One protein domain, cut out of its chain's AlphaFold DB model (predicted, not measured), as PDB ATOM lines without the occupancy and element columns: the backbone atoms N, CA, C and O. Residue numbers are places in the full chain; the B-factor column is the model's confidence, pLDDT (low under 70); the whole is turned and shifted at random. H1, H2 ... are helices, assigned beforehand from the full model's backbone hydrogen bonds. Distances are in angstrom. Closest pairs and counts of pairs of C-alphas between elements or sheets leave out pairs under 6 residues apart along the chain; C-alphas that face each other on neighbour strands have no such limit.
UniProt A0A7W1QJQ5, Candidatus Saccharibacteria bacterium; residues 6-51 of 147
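What this domain is: This is residues 6 to 51 of the 147 residues of a protein of Candidatus Saccharibacteria bacterium (UniProt A0A7W1QJQ5). A small helical hairpin, H1 and H2 side by side with their directions reversed, makes one end of the domain, and a single short helix, H3, makes the other end. The long link of residues 31 to 42, with no named element, runs through the space between them, and H3 touches neither helix of the hairpin. The printed part has 46 residues, with three named helices in the order H1, H2, H3 and no named strand, and the class is all helix, with 23 residues in these helices. The whole is compact, with a radius of gyration of the C-alphas of 10.6 A, and the C-alphas span 28 by 24 by 15 A along their three main axes.

Where its parts are: The printed part begins at Lys 6, and residues 6 to 11 come before the first named helix. H1 is residues 12 to 18, Pro 12 to Ala 18, and is 10.1 A long from first to last C-alpha; C-alpha 12 is at (178.697, 124.324, 109.586). H2 follows as residues 23 to 30, Glu 23 to Glu 30, and is 11.2 A long, with C-alpha 23 at (188.580, 117.758, 108.801). H3 is residues 43 to 50, Gly 43 to Ser 50, and is 10.5 A long, ending with C-alpha 50 at (186.499, 142.517, 110.860). Thr 51 is the last printed residue.

How they stand to each other: H1 and H2 touch, with 6 pairs of C-alphas within 8 A. The closest C-alphas of the two are those of Glu 13 and Ala 25, 5.0 A apart. Their centres are 10.3 A apart. Their lines stand at a shallow tilt of 6 degrees, and they run opposite ways. They form a helical hairpin, joined by a tight link of 4 residues. H3 is apart from H1 and also apart from H2, with no C-alpha of either within 8 A of a C-alpha of H3. In H1, H2 and H3, every O i to N i+4 pair is within hydrogen-bond range.

The domain as a whole: The two C-alphas farthest apart are those of Gly 20, in the link between H1 and H2, and Thr 51, at 29.4 A. From the first to the last printed C-alpha, Lys 6 to Thr 51, the distance is 24.2 A. The printed part has no cut. The link from H2 to H3 is long, 12 residues, and its C-alphas lie 4 to 12 A from the mean of the C-alphas. The mean pLDDT of the printed part is 86.2, and no printed residue is under 70. By helix, the mean pLDDT is 91 for H1, 90 for H2 and 80 for H3.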
ATOM      1  N   LYS A   6     176.016 129.168  97.656       84.62
ATOM      2  CA  LYS A   6     175.988 127.707  97.443       84.62
ATOM      3  C   LYS A   6     175.757 126.878  98.718       84.62
ATOM      4  O   LYS A   6     175.220 125.786  98.620       84.62
ATOM      5  N   TYR A   7     176.159 127.379  99.887       84.38
ATOM      6  CA  TYR A   7     176.061 126.650 101.161       84.38
ATOM      7  C   TYR A   7     175.239 127.425 102.195       84.38
ATOM      8  O   TYR A   7     175.438 127.285 103.405       84.38
ATOM      9  N   ASN A   8     174.373 128.324 101.725       82.12
ATOM     10  CA  ASN A   8     173.470 129.055 102.596       82.12
ATOM     11  C   ASN A   8     172.421 128.090 103.175       82.12
ATOM     12  O   ASN A   8     171.975 127.182 102.482       82.12
ATOM     13  N   GLY A   9     172.052 128.269 104.443       80.38
ATOM     14  CA  GLY A   9     171.109 127.389 105.149       80.38
ATOM     15  C   GLY A   9     171.690 126.066 105.666       80.38
ATOM     16  O   GLY A   9     171.095 125.476 106.557       80.38
ATOM     17  N   MET A  10     172.864 125.638 105.189       88.00
ATOM     18  CA  MET A  10     173.536 124.434 105.692       88.00
ATOM     19  C   MET A  10     174.125 124.647 107.087       88.00
ATOM     20  O   MET A  10     174.617 125.739 107.418       88.00
ATOM     21  N   LEU A  11     174.162 123.574 107.878       87.62
ATOM     22  CA  LEU A  11     174.954 123.548 109.101       87.62
ATOM     23  C   LEU A  11     176.450 123.710 108.774       87.62
ATOM     24  O   LEU A  11     176.906 123.351 107.684       87.62
ATOM     25  N   PRO A  12     177.249 124.250 109.713       88.00
ATOM     26  CA  PRO A  12     178.697 124.324 109.586       88.00
ATOM     27  C   PRO A  12     179.370 123.071 109.026       88.00
ATOM     28  O   PRO A  12     180.152 123.177 108.086       88.00
ATOM     29  N   GLU A  13     179.059 121.913 109.595       89.44
ATOM     30  CA  GLU A  13     179.652 120.625 109.248       89.44
ATOM     31  C   GLU A  13     179.262 120.178 107.846       89.44
ATOM     32  O   GLU A  13     180.131 119.807 107.063       89.44
ATOM     33  N   GLU A  14     177.978 120.287 107.506       90.62
ATOM     34  CA  GLU A  14     177.457 119.970 106.174       90.62
ATOM     35  C   GLU A  14     178.140 120.822 105.106       90.62
ATOM     36  O   GLU A  14     178.581 120.309 104.079       90.62
ATOM     37  N   ALA A  15     178.312 122.119 105.378       91.75
ATOM     38  CA  ALA A  15     179.005 123.024 104.475       91.75
ATOM     39  C   ALA A  15     180.480 122.630 104.289       91.75
ATOM     40  O   ALA A  15     180.999 122.735 103.180       91.75
ATOM     41  N   PHE A  16     181.169 122.168 105.337       93.69
ATOM     42  CA  PHE A  16     182.554 121.698 105.223       93.69
ATOM     43  C   PHE A  16     182.663 120.386 104.442       93.69
ATOM     44  O   PHE A  16     183.542 120.261 103.587       93.69
ATOM     45  N   ILE A  17     181.748 119.444 104.673       91.81
ATOM     46  CA  ILE A  17     181.671 118.181 103.928       91.81
ATOM     47  C   ILE A  17     181.402 118.462 102.445       91.81
ATOM     48  O   ILE A  17     182.136 117.976 101.588       91.81
ATOM     49  N   ALA A  18     180.434 119.327 102.131       91.50
ATOM     50  CA  ALA A  18     180.110 119.725 100.760       91.50
ATOM     51  C   ALA A  18     181.251 120.484 100.049       91.50
ATOM     52  O   ALA A  18     181.271 120.572  98.822       91.50
ATOM     53  N   MET A  19     182.209 121.037 100.804       91.06
ATOM     54  CA  MET A  19     183.440 121.645 100.283       91.06
ATOM     55  C   MET A  19     184.599 120.650 100.121       91.06
ATOM     56  O   MET A  19     185.681 121.069  99.713       91.06
ATOM     57  N   GLY A  20     184.402 119.372 100.461       93.00
ATOM     58  CA  GLY A  20     185.455 118.355 100.459       93.00
ATOM     59  C   GLY A  20     186.483 118.535 101.580       93.00
ATOM     60  O   GLY A  20     187.626 118.123 101.415       93.00
ATOM     61  N   LYS A  21     186.104 119.189 102.691       92.50
ATOM     62  CA  LYS A  21     186.990 119.503 103.829       92.50
ATOM     63  C   LYS A  21     186.422 119.042 105.182       92.50
ATOM     64  O   LYS A  21     186.240 119.870 106.083       92.50
ATOM     65  N   PRO A  22     186.072 117.753 105.352       92.31
ATOM     66  CA  PRO A  22     185.447 117.252 106.581       92.31
ATOM     67  C   PRO A  22     186.313 117.456 107.838       92.31
ATOM     68  O   PRO A  22     185.783 117.637 108.932       92.31
ATOM     69  N   GLU A  23     187.638 117.510 107.705       92.38
ATOM     70  CA  GLU A  23     188.580 117.758 108.801       92.38
ATOM     71  C   GLU A  23     188.380 119.125 109.471       92.38
ATOM     72  O   GLU A  23     188.641 119.287 110.668       92.38
ATOM     73  N   LEU A  24     187.873 120.111 108.722       93.00
ATOM     74  CA  LEU A  24     187.567 121.434 109.258       93.00
ATOM     75  C   LEU A  24     186.370 121.413 110.201       93.00
ATOM     76  O   LEU A  24     186.317 122.251 111.098       93.00
ATOM     77  N   ALA A  25     185.447 120.456 110.057       91.06
ATOM     78  CA  ALA A  25     184.316 120.322 110.966       91.06
ATOM     79  C   ALA A  25     184.797 120.034 112.393       91.06
ATOM     80  O   ALA A  25     184.373 120.709 113.331       91.06
ATOM     81  N   LYS A  26     185.747 119.102 112.550       89.62
ATOM     82  CA  LYS A  26     186.325 118.766 113.857       89.62
ATOM     83  C   LYS A  26     187.050 119.968 114.471       89.62
ATOM     84  O   LYS A  26     186.687 120.396 115.563       89.62
ATOM     85  N   LYS A  27     187.976 120.585 113.726       90.00
ATOM     86  CA  LYS A  27     188.730 121.768 114.189       90.00
ATOM     87  C   LYS A  27     187.819 122.942 114.553       90.00
ATOM     88  O   LYS A  27     188.031 123.609 115.559       90.00
ATOM     89  N   TYR A  28     186.784 123.188 113.750       89.75
ATOM     90  CA  TYR A  28     185.801 124.238 114.012       89.75
ATOM     91  C   TYR A  28     185.109 124.034 115.363       89.75
ATOM     92  O   TYR A  28     184.927 125.001 116.103       89.75
ATOM     93  N   ARG A  29     184.751 122.789 115.702       86.56
ATOM     94  CA  ARG A  29     184.104 122.467 116.981       86.56
ATOM     95  C   ARG A  29     185.070 122.508 118.158       86.56
ATOM     96  O   ARG A  29     184.703 123.054 119.195       86.56
ATOM     97  N   GLU A  30     186.291 122.010 117.997       85.38
ATOM     98  CA  GLU A  30     187.337 122.080 119.032       85.38
ATOM     99  C   GLU A  30     187.672 123.530 119.412       85.38
ATOM    100  O   GLU A  30     187.826 123.851 120.588       85.38
ATOM    101  N   ASN A  31     187.652 124.440 118.439       84.44
ATOM    102  CA  ASN A  31     187.861 125.872 118.663       84.44
ATOM    103  C   ASN A  31     186.631 126.601 119.249       84.44
ATOM    104  O   ASN A  31     186.647 127.822 119.444       84.44
ATOM    105  N   GLY A  32     185.539 125.888 119.533       80.50
ATOM    106  CA  GLY A  32     184.292 126.476 120.017       80.50
ATOM    107  C   GLY A  32     183.617 127.347 118.965       80.50
ATOM    108  O   GLY A  32     183.330 128.520 119.217       80.50
ATOM    109  N   ASP A  33     183.380 126.743 117.802       85.75
ATOM    110  CA  ASP A  33     182.631 127.275 116.665       85.75
ATOM    111  C   ASP A  33     183.326 128.425 115.930       85.75
ATOM    112  O   ASP A  33     182.694 129.381 115.469       85.75
ATOM    113  N   PHE A  34     184.646 128.308 115.766       84.38
ATOM    114  CA  PHE A  34     185.461 129.302 115.076       84.38
ATOM    115  C   PHE A  34     186.591 128.682 114.237       84.38
ATOM    116  O   PHE A  34     187.221 127.698 114.616       84.38
ATOM    117  N   LEU A  35     186.877 129.296 113.087       86.81
ATOM    118  CA  LEU A  35     188.087 129.066 112.297       86.81
ATOM    119  C   LEU A  35     188.651 130.421 111.876       86.81
ATOM    120  O   LEU A  35     187.903 131.282 111.415       86.81
ATOM    121  N   GLU A  36     189.967 130.584 111.993       80.88
ATOM    122  CA  GLU A  36     190.663 131.816 111.607       80.88
ATOM    123  C   GLU A  36     190.547 132.073 110.099       80.88
ATOM    124  O   GLU A  36     190.120 133.139 109.665       80.88
ATOM    125  N   LYS A  37     190.805 131.040 109.290       84.88
ATOM    126  CA  LYS A  37     190.612 131.053 107.833       84.88
ATOM    127  C   LYS A  37     189.403 130.209 107.454       84.88
ATOM    128  O   LYS A  37     189.534 129.101 106.939       84.88
ATOM    129  N   ASP A  38     188.218 130.722 107.758       87.62
ATOM    130  CA  ASP A  38     186.958 130.019 107.519       87.62
ATOM    131  C   ASP A  38     186.553 130.052 106.026       87.62
ATOM    132  O   ASP A  38     186.150 131.106 105.521       87.62
ATOM    133  N   PRO A  39     186.584 128.916 105.296       88.50
ATOM    134  CA  PRO A  39     186.288 128.879 103.861       88.50
ATOM    135  C   PRO A  39     184.817 129.169 103.521       88.50
ATOM    136  O   PRO A  39     184.484 129.324 102.339       88.50
ATOM    137  N   ARG A  40     183.928 129.240 104.520       89.38
ATOM    138  CA  ARG A  40     182.506 129.593 104.357       89.38
ATOM    139  C   ARG A  40     182.281 131.102 104.271       89.38
ATOM    140  O   ARG A  40     181.196 131.544 103.891       89.38
ATOM    141  N   VAL A  41     183.284 131.897 104.626       86.12
ATOM    142  CA  VAL A  41     183.217 133.357 104.643       86.12
ATOM    143  C   VAL A  41     183.634 133.890 103.270       86.12
ATOM    144  O   VAL A  41     184.624 133.445 102.694       86.12
ATOM    145  N   SER A  42     182.843 134.802 102.701       85.62
ATOM    146  CA  SER A  42     183.197 135.547 101.483       85.62
ATOM    147  C   SER A  42     184.064 136.764 101.829       85.62
ATOM    148  O   SER A  42     184.126 137.140 102.994       85.62
ATOM    149  N   GLY A  43     184.688 137.427 100.847       83.44
ATOM    150  CA  GLY A  43     185.461 138.657 101.100       83.44
ATOM    151  C   GLY A  43     184.647 139.738 101.827       83.44
ATOM    152  O   GLY A  43     185.083 140.251 102.854       83.44
ATOM    153  N   ILE A  44     183.409 139.983 101.378       82.62
ATOM    154  CA  ILE A  44     182.452 140.890 102.043       82.62
ATOM    155  C   ILE A  44     182.136 140.404 103.461       82.62
ATOM    156  O   ILE A  44     182.131 141.179 104.409       82.62
ATOM    157  N   GLY A  45     181.914 139.101 103.631       80.19
ATOM    158  CA  GLY A  45     181.682 138.510 104.941       80.19
ATOM    159  C   GLY A  45     182.868 138.639 105.900       80.19
ATOM    160  O   GLY A  45     182.671 138.740 107.108       80.19
ATOM    161  N   GLY A  46     184.090 138.628 105.365       81.75
ATOM    162  CA  GLY A  46     185.316 138.882 106.114       81.75
ATOM    163  C   GLY A  46     185.383 140.332 106.576       81.75
ATOM    164  O   GLY A  46     185.627 140.571 107.751       81.75
ATOM    165  N   PHE A  47     185.062 141.273 105.682       80.69
ATOM    166  CA  PHE A  47     184.975 142.698 106.005       80.69
ATOM    167  C   PHE A  47     183.923 143.000 107.085       80.69
ATOM    168  O   PHE A  47     184.204 143.728 108.035       80.69
ATOM    169  N   LEU A  48     182.727 142.406 106.992       78.75
ATOM    170  CA  LEU A  48     181.682 142.570 108.011       78.75
ATOM    171  C   LEU A  48     182.138 142.045 109.380       78.75
ATOM    172  O   LEU A  48     181.982 142.744 110.376       78.75
ATOM    173  N   ARG A  49     182.786 140.871 109.419       78.31
ATOM    174  CA  ARG A  49     183.358 140.309 110.655       78.31
ATOM    175  C   ARG A  49     184.486 141.160 111.231       78.31
ATOM    176  O   ARG A  49     184.567 141.315 112.445       78.31
ATOM    177  N   SER A  50     185.375 141.695 110.390       74.50
ATOM    178  CA  SER A  50     186.499 142.517 110.860       74.50
ATOM    179  C   SER A  50     186.038 143.864 111.411       74.50
ATOM    180  O   SER A  50     186.672 144.401 112.312       74.50
ATOM    181  N   THR A  51     184.924 144.389 110.896       71.06
ATOM    182  CA  THR A  51     184.308 145.650 111.340       71.06
ATOM    183  C   THR A  51     183.228 145.454 112.409       71.06
ATOM    184  O   THR A  51     182.662 146.431 112.885       71.06
TER     185      THR A  51